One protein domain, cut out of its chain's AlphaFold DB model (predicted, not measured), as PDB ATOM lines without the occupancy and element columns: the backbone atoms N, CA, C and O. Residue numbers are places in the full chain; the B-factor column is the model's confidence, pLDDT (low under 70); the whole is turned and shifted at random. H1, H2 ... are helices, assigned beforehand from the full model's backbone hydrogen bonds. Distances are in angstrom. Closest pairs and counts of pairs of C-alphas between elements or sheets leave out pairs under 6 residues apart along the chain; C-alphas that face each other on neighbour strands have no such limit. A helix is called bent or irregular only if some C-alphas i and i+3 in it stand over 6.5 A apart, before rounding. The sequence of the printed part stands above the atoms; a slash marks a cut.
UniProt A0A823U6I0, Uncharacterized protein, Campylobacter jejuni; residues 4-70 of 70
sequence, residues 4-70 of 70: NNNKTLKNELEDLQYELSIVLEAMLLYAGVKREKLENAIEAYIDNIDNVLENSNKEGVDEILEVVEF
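This is residues 4 to 70 of the 70 residues of an uncharacterized protein of Campylobacter jejuni (UniProt A0A823U6I0). Three helices make a loose, open bracket: H2 is the upright, the long helix H1 is an arm that meets it at a corner near its first residues, and the short helix H3 packs on it near its other end. Residues 4 to 20 of H1 stick out free of the rest, and H1 and H3 are not in contact. The printed part has 67 residues with three named helices, H1, H2 and H3 in that order along the chain, and no named strand, and its class is all helix. It is loose, with a radius of gyration of the C-alphas of 14.9 A, and its outline is flat, spanning 40 by 34 by 16 A.

Begin at Asn 4 and go along H1, residues 4 to 30; its residues 4 to 20 stand free. Look next at residues 25 to 29, with which alone H1 touches H2, residues 35 to 53, and there H2 takes part with residues 35 to 42 alone. The closest C-alphas of the two are those of Leu 29 and Arg 35, 7.0 A apart, and their lines are about perpendicular, only just, at 72 degrees. Go on along H2 to a kink of 25 degrees near residue 42. With residues 49 to 53 alone H2 touches H3, residues 61 to 69. Here the closest C-alphas are those of Ile 49 and Val 67, 6.1 A apart. H2 and H3 run opposite ways at a steep tilt of 69 degrees, only just short of about perpendicular. H1 and H3 are apart. In the backbones of H1 and H3 every O i to N i+4 pair is within hydrogen-bond range, while in H2 13 of 15 are.

Find C-alpha 4 at (-33.971, -35.650, 11.814); from there H1 runs 39.0 A to C-alpha 30 at (-20.399, -8.632, 36.520). Then find C-alpha 35, from which H2 runs 27.7 A to C-alpha 53. H2 is irregular: C-alphas 36 and 39 are 7.6 A apart. H3 runs 12.7 A from C-alpha 61 to C-alpha 69, which you find at (-35.399, -16.399, 46.326).

The two C-alphas farthest apart are those of Asn 4 and Gly 32, 43.1 A. Without residues 4 to 20 the body has 50 residues and spans 35 by 17 by 16 A. The printed part has no cut and ends at Phe 70, the chain's last residue. The link from H1 to H2 is tight, with 4 residues, and that from H2 to H3 is short, with 7. The mean pLDDT of the printed part is 89.2, and residues 4 to 7 of this predicted model are under 70.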
ATOM      1  N   ASN A   4     -34.668 -36.917  12.052       60.50
ATOM      2  CA  ASN A   4     -33.971 -35.650  11.814       60.50
ATOM      3  C   ASN A   4     -34.327 -34.564  12.839       60.50
ATOM      4  O   ASN A   4     -33.434 -33.858  13.288       60.50
ATOM      5  N   ASN A   5     -35.589 -34.476  13.278       61.72
ATOM      6  CA  ASN A   5     -36.005 -33.456  14.249       61.72
ATOM      7  C   ASN A   5     -35.358 -33.687  15.622       61.72
ATOM      8  O   ASN A   5     -35.005 -32.734  16.304       61.72
ATOM      9  N   ASN A   6     -35.169 -34.952  16.012       64.62
ATOM     10  CA  ASN A   6     -34.523 -35.305  17.278       64.62
ATOM     11  C   ASN A   6     -33.028 -34.952  17.282       64.62
ATOM     12  O   ASN A   6     -32.498 -34.512  18.297       64.62
ATOM     13  N   LYS A   7     -32.347 -35.118  16.139       69.25
ATOM     14  CA  LYS A   7     -30.930 -34.761  16.002       69.25
ATOM     15  C   LYS A   7     -30.720 -33.245  16.023       69.25
ATOM     16  O   LYS A   7     -29.775 -32.787  16.649       69.25
ATOM     17  N   THR A   8     -31.610 -32.485  15.386       84.25
ATOM     18  CA  THR A   8     -31.577 -31.015  15.422       84.25
ATOM     19  C   THR A   8     -31.840 -30.482  16.829       84.25
ATOM     20  O   THR A   8     -31.037 -29.704  17.323       84.25
ATOM     21  N   LEU A   9     -32.880 -30.978  17.509       89.38
ATOM     22  CA  LEU A   9     -33.213 -30.534  18.866       89.38
ATOM     23  C   LEU A   9     -32.094 -30.840  19.871       89.38
ATOM     24  O   LEU A   9     -31.812 -30.036  20.751       89.38
ATOM     25  N   LYS A  10     -31.430 -31.995  19.734       89.50
ATOM     26  CA  LYS A  10     -30.286 -32.334  20.583       89.50
ATOM     27  C   LYS A  10     -29.151 -31.312  20.436       89.50
ATOM     28  O   LYS A  10     -28.619 -30.874  21.446       89.50
ATOM     29  N   ASN A  11     -28.813 -30.930  19.205       89.75
ATOM     30  CA  ASN A  11     -27.769 -29.937  18.960       89.75
ATOM     31  C   ASN A  11     -28.165 -28.562  19.520       89.75
ATOM     32  O   ASN A  11     -27.362 -27.925  20.184       89.75
ATOM     33  N   GLU A  12     -29.419 -28.144  19.325       92.06
ATOM     34  CA  GLU A  12     -29.932 -26.878  19.875       92.06
ATOM     35  C   GLU A  12     -29.867 -26.843  21.412       92.06
ATOM     36  O   GLU A  12     -29.600 -25.794  21.998       92.06
ATOM     37  N   LEU A  13     -30.076 -27.982  22.083       92.75
ATOM     38  CA  LEU A  13     -29.922 -28.093  23.535       92.75
ATOM     39  C   LEU A  13     -28.457 -28.042  23.984       92.75
ATOM     40  O   LEU A  13     -28.176 -27.448  25.022       92.75
ATOM     41  N   GLU A  14     -27.536 -28.655  23.238       93.56
ATOM     42  CA  GLU A  14     -26.094 -28.572  23.515       93.56
ATOM     43  C   GLU A  14     -25.586 -27.129  23.349       93.56
ATOM     44  O   GLU A  14     -24.882 -26.622  24.224       93.56
ATOM     45  N   ASP A  15     -26.022 -26.438  22.292       93.44
ATOM     46  CA  ASP A  15     -25.715 -25.023  22.064       93.44
ATOM     47  C   ASP A  15     -26.267 -24.151  23.205       93.44
ATOM     48  O   ASP A  15     -25.562 -23.300  23.748       93.44
ATOM     49  N   LEU A  16     -27.508 -24.400  23.640       93.81
ATOM     50  CA  LEU A  16     -28.110 -23.668  24.754       93.81
ATOM     51  C   LEU A  16     -27.366 -23.897  26.079       93.81
ATOM     52  O   LEU A  16     -27.183 -22.953  26.844       93.81
ATOM     53  N   GLN A  17     -26.924 -25.127  26.360       93.00
ATOM     54  CA  GLN A  17     -26.125 -25.428  27.556       93.00
ATOM     55  C   GLN A  17     -24.800 -24.660  27.553       93.00
ATOM     56  O   GLN A  17     -24.403 -24.113  28.585       93.00
ATOM     57  N   TYR A  18     -24.140 -24.581  26.395       93.81
ATOM     58  CA  TYR A  18     -22.920 -23.796  26.238       93.81
ATOM     59  C   TYR A  18     -23.164 -22.309  26.522       93.81
ATOM     60  O   TYR A  18     -22.469 -21.723  27.354       93.81
ATOM     61  N   GLU A  19     -24.193 -21.716  25.920       95.38
ATOM     62  CA  GLU A  19     -24.523 -20.304  26.150       95.38
ATOM     63  C   GLU A  19     -24.885 -20.024  27.617       95.38
ATOM     64  O   GLU A  19     -24.438 -19.029  28.190       95.38
ATOM     65  N   LEU A  20     -25.618 -20.928  28.278       93.12
ATOM     66  CA  LEU A  20     -25.932 -20.799  29.706       93.12
ATOM     67  C   LEU A  20     -24.673 -20.806  30.585       93.12
ATOM     68  O   LEU A  20     -24.597 -20.029  31.540       93.12
ATOM     69  N   SER A  21     -23.665 -21.620  30.249       93.19
ATOM     70  CA  SER A  21     -22.383 -21.610  30.968       93.19
ATOM     71  C   SER A  21     -21.660 -20.260  30.849       93.19
ATOM     72  O   SER A  21     -21.157 -19.737  31.845       93.19
ATOM     73  N   ILE A  22     -21.695 -19.644  29.662       95.69
ATOM     74  CA  ILE A  22     -21.106 -18.319  29.422       95.69
ATOM     75  C   ILE A  22     -21.875 -17.241  30.189       95.69
ATOM     76  O   ILE A  22     -21.266 -16.331  30.755       95.69
ATOM     77  N   VAL A  23     -23.208 -17.334  30.235       96.06
ATOM     78  CA  VAL A  23     -24.048 -16.399  30.993       96.06
ATOM     79  C   VAL A  23     -23.694 -16.436  32.478       96.06
ATOM     80  O   VAL A  23     -23.503 -15.371  33.063       96.06
ATOM     81  N   LEU A  24     -23.543 -17.621  33.082       93.06
ATOM     82  CA  LEU A  24     -23.131 -17.734  34.485       93.06
ATOM     83  C   LEU A  24     -21.759 -17.087  34.722       93.06
ATOM     84  O   LEU A  24     -21.620 -16.268  35.633       93.06
ATOM     85  N   GLU A  25     -20.768 -17.386  33.876       95.56
ATOM     86  CA  GLU A  25     -19.438 -16.769  33.965       95.56
ATOM     87  C   GLU A  25     -19.531 -15.236  33.891       95.56
ATOM     88  O   GLU A  25     -18.976 -14.522  34.731       95.56
ATOM     89  N   ALA A  26     -20.282 -14.715  32.918       96.94
ATOM     90  CA  ALA A  26     -20.470 -13.284  32.727       96.94
ATOM     91  C   ALA A  26     -21.173 -12.621  33.921       96.94
ATOM     92  O   ALA A  26     -20.773 -11.526  34.323       96.94
ATOM     93  N   MET A  27     -22.179 -13.273  34.512       95.50
ATOM     94  CA  MET A  27     -22.877 -12.766  35.698       95.50
ATOM     95  C   MET A  27     -21.960 -12.720  36.922       95.50
ATOM     96  O   MET A  27     -21.958 -11.719  37.638       95.50
ATOM     97  N   LEU A  28     -21.128 -13.743  37.135       95.38
ATOM     98  CA  LEU A  28     -20.150 -13.755  38.227       95.38
ATOM     99  C   LEU A  28     -19.106 -12.644  38.055       95.38
ATOM    100  O   LEU A  28     -18.816 -11.906  39.001       95.38
ATOM    101  N   LEU A  29     -18.585 -12.462  36.838       97.06
ATOM    102  CA  LEU A  29     -17.680 -11.350  36.529       97.06
ATOM    103  C   LEU A  29     -18.354  -9.992  36.749       97.06
ATOM    104  O   LEU A  29     -17.744  -9.090  37.325       97.06
ATOM    105  N   TYR A  30     -19.611  -9.848  36.321       96.75
ATOM    106  CA  TYR A  30     -20.399  -8.632  36.520       96.75
ATOM    107  C   TYR A  30     -20.621  -8.328  38.009       96.75
ATOM    108  O   TYR A  30     -20.501  -7.175  38.423       96.75
ATOM    109  N   ALA A  31     -20.850  -9.355  38.831       95.06
ATOM    110  CA  ALA A  31     -20.946  -9.244  40.286       95.06
ATOM    111  C   ALA A  31     -19.600  -8.917  40.975       95.06
ATOM    112  O   ALA A  31     -19.566  -8.670  42.180       95.06
ATOM    113  N   GLY A  32     -18.491  -8.881  40.225       96.75
ATOM    114  CA  GLY A  32     -17.168  -8.487  40.712       96.75
ATOM    115  C   GLY A  32     -16.231  -9.649  41.041       96.75
ATOM    116  O   GLY A  32     -15.148  -9.417  41.591       96.75
ATOM    117  N   VAL A  33     -16.596 -10.891  40.702       97.56
ATOM    118  CA  VAL A  33     -15.679 -12.034  40.800       97.56
ATOM    119  C   VAL A  33     -14.499 -11.799  39.858       97.56
ATOM    120  O   VAL A  33     -14.657 -11.424  38.697       97.56
ATOM    121  N   LYS A  34     -13.279 -12.001  40.358       97.81
ATOM    122  CA  LYS A  34     -12.074 -11.881  39.533       97.81
ATOM    123  C   LYS A  34     -11.918 -13.113  38.645       97.81
ATOM    124  O   LYS A  34     -12.244 -14.216  39.073       97.81
ATOM    125  N   ARG A  35     -11.354 -12.950  37.442       96.44
ATOM    126  CA  ARG A  35     -11.191 -14.052  36.473       96.44
ATOM    127  C   ARG A  35     -10.439 -15.248  37.057       96.44
ATOM    128  O   ARG A  35     -10.846 -16.381  36.850       96.44
ATOM    129  N   GLU A  36      -9.403 -15.004  37.857       97.50
ATOM    130  CA  GLU A  36      -8.622 -16.046  38.537       97.50
ATOM    131  C   GLU A  36      -9.364 -16.759  39.685       97.50
ATOM    132  O   GLU A  36      -8.804 -17.649  40.319       97.50
ATOM    133  N   LYS A  37     -10.596 -16.340  39.995       97.44
ATOM    134  CA  LYS A  37     -11.473 -16.927  41.017       97.44
ATOM    135  C   LYS A  37     -12.760 -17.514  40.441       97.44
ATOM    136  O   LYS A  37     -13.586 -17.970  41.222       97.44
ATOM    137  N   LEU A  38     -12.935 -17.495  39.119       96.00
ATOM    138  CA  LEU A  38     -14.168 -17.947  38.475       96.00
ATOM    139  C   LEU A  38     -14.496 -19.407  38.779       96.00
ATOM    140  O   LEU A  38     -15.617 -19.687  39.176       96.00
ATOM    141  N   GLU A  39     -13.520 -20.304  38.650       94.50
ATOM    142  CA  GLU A  39     -13.701 -21.738  38.911       94.50
ATOM    143  C   GLU A  39     -14.237 -21.977  40.331       94.50
ATOM    144  O   GLU A  39     -15.328 -22.511  40.498       94.50
ATOM    145  N   ASN A  40     -13.562 -21.425  41.342       96.31
ATOM    146  CA  ASN A  40     -14.007 -21.512  42.734       96.31
ATOM    147  C   ASN A  40     -15.386 -20.874  42.975       96.31
ATOM    148  O   ASN A  40     -16.117 -21.306  43.857       96.31
ATOM    149  N   ALA A  41     -15.724 -19.797  42.260       95.56
ATOM    150  CA  ALA A  41     -17.022 -19.142  42.407       95.56
ATOM    151  C   ALA A  41     -18.155 -19.980  41.798       95.56
ATOM    152  O   ALA A  41     -19.256 -19.985  42.341       95.56
ATOM    153  N   ILE A  42     -17.879 -20.697  40.705       93.56
ATOM    154  CA  ILE A  42     -18.812 -21.654  40.104       93.56
ATOM    155  C   ILE A  42     -19.005 -22.852  41.036       93.56
ATOM    156  O   ILE A  42     -20.146 -23.214  41.302       93.56
ATOM    157  N   GLU A  43     -17.923 -23.420  41.580       94.19
ATOM    158  CA  GLU A  43     -18.007 -24.494  42.584       94.19
ATOM    159  C   GLU A  43     -18.851 -24.056  43.786       94.19
ATOM    160  O   GLU A  43     -19.822 -24.718  44.132       94.19
ATOM    161  N   ALA A  44     -18.567 -22.875  44.345       92.44
ATOM    162  CA  ALA A  44     -19.340 -22.337  45.461       92.44
ATOM    163  C   ALA A  44     -20.816 -22.087  45.105       92.44
ATOM    164  O   ALA A  44     -21.684 -22.231  45.960       92.44
ATOM    165  N   TYR A  45     -21.120 -21.693  43.864       89.19
ATOM    166  CA  TYR A  45     -22.499 -21.541  43.400       89.19
ATOM    167  C   TYR A  45     -23.238 -22.887  43.375       89.19
ATOM    168  O   TYR A  45     -24.369 -22.956  43.845       89.19
ATOM    169  N   ILE A  46     -22.589 -23.948  42.888       88.75
ATOM    170  CA  ILE A  46     -23.151 -25.308  42.869       88.75
ATOM    171  C   ILE A  46     -23.358 -25.820  44.298       88.75
ATOM    172  O   ILE A  46     -24.463 -26.235  44.635       88.75
ATOM    173  N   ASP A  47     -22.351 -25.691  45.164       90.19
ATOM    174  CA  ASP A  47     -22.457 -26.103  46.569       90.19
ATOM    175  C   ASP A  47     -23.594 -25.359  47.292       90.19
ATOM    176  O   ASP A  47     -24.298 -25.923  48.127       90.19
ATOM    177  N   ASN A  48     -23.799 -24.075  46.977       87.75
ATOM    178  CA  ASN A  48     -24.894 -23.297  47.553       87.75
ATOM    179  C   ASN A  48     -26.268 -23.772  47.078       87.75
ATOM    180  O   ASN A  48     -27.198 -23.739  47.878       87.75
ATOM    181  N   ILE A  49     -26.403 -24.225  45.828       86.69
ATOM    182  CA  ILE A  49     -27.647 -24.845  45.351       86.69
ATOM    183  C   ILE A  49     -27.962 -26.074  46.206       86.69
ATOM    184  O   ILE A  49     -29.053 -26.156  46.767       86.69
ATOM    185  N   ASP A  50     -26.991 -26.973  46.375       85.19
ATOM    186  CA  ASP A  50     -27.169 -28.192  47.173       85.19
ATOM    187  C   ASP A  50     -27.529 -27.865  48.630       85.19
ATOM    188  O   ASP A  50     -28.432 -28.473  49.205       85.19
ATOM    189  N   ASN A  51     -26.880 -26.854  49.217       87.56
ATOM    190  CA  ASN A  51     -27.167 -26.409  50.583       87.56
ATOM    191  C   ASN A  51     -28.572 -25.802  50.728       87.56
ATOM    192  O   ASN A  51     -29.264 -26.081  51.707       87.56
ATOM    193  N   VAL A  52     -29.012 -24.968  49.778       86.88
ATOM    194  CA  VAL A  52     -30.363 -24.374  49.800       86.88
ATOM    195  C   VAL A  52     -31.431 -25.462  49.657       86.88
ATOM    196  O   VAL A  52     -32.482 -25.390  50.296       86.88
ATOM    197  N   LEU A  53     -31.143 -26.499  48.870       88.19
ATOM    198  CA  LEU A  53     -32.066 -27.597  48.597       88.19
ATOM    199  C   LEU A  53     -31.954 -28.769  49.585       88.19
ATOM    200  O   LEU A  53     -32.757 -29.694  49.490       88.19
ATOM    201  N   GLU A  54     -31.052 -28.727  50.576       87.00
ATOM    202  CA  GLU A  54     -30.767 -29.840  51.508       87.00
ATOM    203  C   GLU A  54     -32.027 -30.400  52.203       87.00
ATOM    204  O   GLU A  54     -32.101 -31.586  52.526       87.00
ATOM    205  N   ASN A  55     -33.045 -29.558  52.414       85.62
ATOM    206  CA  ASN A  55     -34.317 -29.935  53.042       85.62
ATOM    207  C   ASN A  55     -35.536 -29.741  52.122       85.62
ATOM    208  O   ASN A  55     -36.679 -29.758  52.596       85.62
ATOM    209  N   SER A  56     -35.309 -29.525  50.825       85.81
ATOM    210  CA  SER A  56     -36.360 -29.334  49.830       85.81
ATOM    211  C   SER A  56     -36.669 -30.647  49.110       85.81
ATOM    212  O   SER A  56     -35.798 -31.476  48.880       85.81
ATOM    213  N   ASN A  57     -37.939 -30.832  48.749       84.81
ATOM    214  CA  ASN A  57     -38.378 -31.900  47.842       84.81
ATOM    215  C   ASN A  57     -38.829 -31.320  46.489       84.81
ATOM    216  O   ASN A  57     -39.576 -31.975  45.761       84.81
ATOM    217  N   LYS A  58     -38.504 -30.050  46.209       85.19
ATOM    218  CA  LYS A  58     -38.788 -29.431  44.913       85.19
ATOM    219  C   LYS A  58     -37.822 -30.006  43.884       85.19
ATOM    220  O   LYS A  58     -36.699 -30.332  44.232       85.19
ATOM    221  N   GLU A  59     -38.279 -30.128  42.642       83.19
ATOM    222  CA  GLU A  59     -37.489 -30.670  41.534       83.19
ATOM    223  C   GLU A  59     -37.619 -29.765  40.298       83.19
ATOM    224  O   GLU A  59     -38.668 -29.156  40.051       83.19
ATOM    225  N   GLY A  60     -36.573 -29.699  39.477       84.44
ATOM    226  CA  GLY A  60     -36.608 -29.020  38.187       84.44
ATOM    227  C   GLY A  60     -36.664 -27.498  38.319       84.44
ATOM    228  O   GLY A  60     -35.793 -26.873  38.910       84.44
ATOM    229  N   VAL A  61     -37.670 -26.856  37.716       86.62
ATOM    230  CA  VAL A  61     -37.758 -25.379  37.717       86.62
ATOM    231  C   VAL A  61     -37.945 -24.829  39.133       86.62
ATOM    232  O   VAL A  61     -37.412 -23.767  39.453       86.62
ATOM    233  N   ASP A  62     -38.657 -25.564  39.983       87.00
ATOM    234  CA  ASP A  62     -38.980 -25.133  41.340       87.00
ATOM    235  C   ASP A  62     -37.746 -25.124  42.266       87.00
ATOM    236  O   ASP A  62     -37.697 -24.315  43.193       87.00
ATOM    237  N   GLU A  63     -36.728 -25.950  41.984       84.25
ATOM    238  CA  GLU A  63     -35.420 -25.913  42.663       84.25
ATOM    239  C   GLU A  63     -34.703 -24.591  42.391       84.25
ATOM    240  O   GLU A  63     -34.247 -23.904  43.303       84.25
ATOM    241  N   ILE A  64     -34.636 -24.207  41.115       85.50
ATOM    242  CA  ILE A  64     -33.916 -23.005  40.693       85.50
ATOM    243  C   ILE A  64     -34.603 -21.746  41.223       85.50
ATOM    244  O   ILE A  64     -33.926 -20.804  41.628       85.50
ATOM    245  N   LEU A  65     -35.938 -21.727  41.256       87.19
ATOM    246  CA  LEU A  65     -36.687 -20.613  41.840       87.19
ATOM    247  C   LEU A  65     -36.404 -20.456  43.338       87.19
ATOM    248  O   LEU A  65     -36.197 -19.336  43.793       87.19
ATOM    249  N   GLU A  66     -36.333 -21.559  44.085       86.38
ATOM    250  CA  GLU A  66     -36.004 -21.529  45.514       86.38
ATOM    251  C   GLU A  66     -34.594 -20.986  45.780       86.38
ATOM    252  O   GLU A  66     -34.411 -20.192  46.699       86.38
ATOM    253  N   VAL A  67     -33.620 -21.327  44.934       83.81
ATOM    254  CA  VAL A  67     -32.254 -20.786  45.027       83.81
ATOM    255  C   VAL A  67     -32.207 -19.283  44.741       83.81
ATOM    256  O   VAL A  67     -31.457 -18.564  45.390       83.81
ATOM    257  N   VAL A  68     -32.993 -18.792  43.779       81.69
ATOM    258  CA  VAL A  68     -33.030 -17.358  43.432       81.69
ATOM    259  C   VAL A  68     -33.712 -16.515  44.517       81.69
ATOM    260  O   VAL A  68     -33.401 -15.332  44.652       81.69
ATOM    261  N   GLU A  69     -34.653 -17.092  45.268       82.81
ATOM    262  CA  GLU A  69     -35.399 -16.399  46.326       82.81
ATOM    263  C   GLU A  69     -34.662 -16.312  47.678       82.81
ATOM    264  O   GLU A  69     -35.092 -15.534  48.536       82.81
ATOM    265  N   PHE A  70     -33.586 -17.083  47.875       78.81
ATOM    266  CA  PHE A  70     -32.775 -17.113  49.100       78.81
ATOM    267  C   PHE A  70     -31.832 -15.901  49.230       78.81
ATOM    268  O   PHE A  70     -31.795 -15.301  50.334       78.81
TER     269      PHE A  70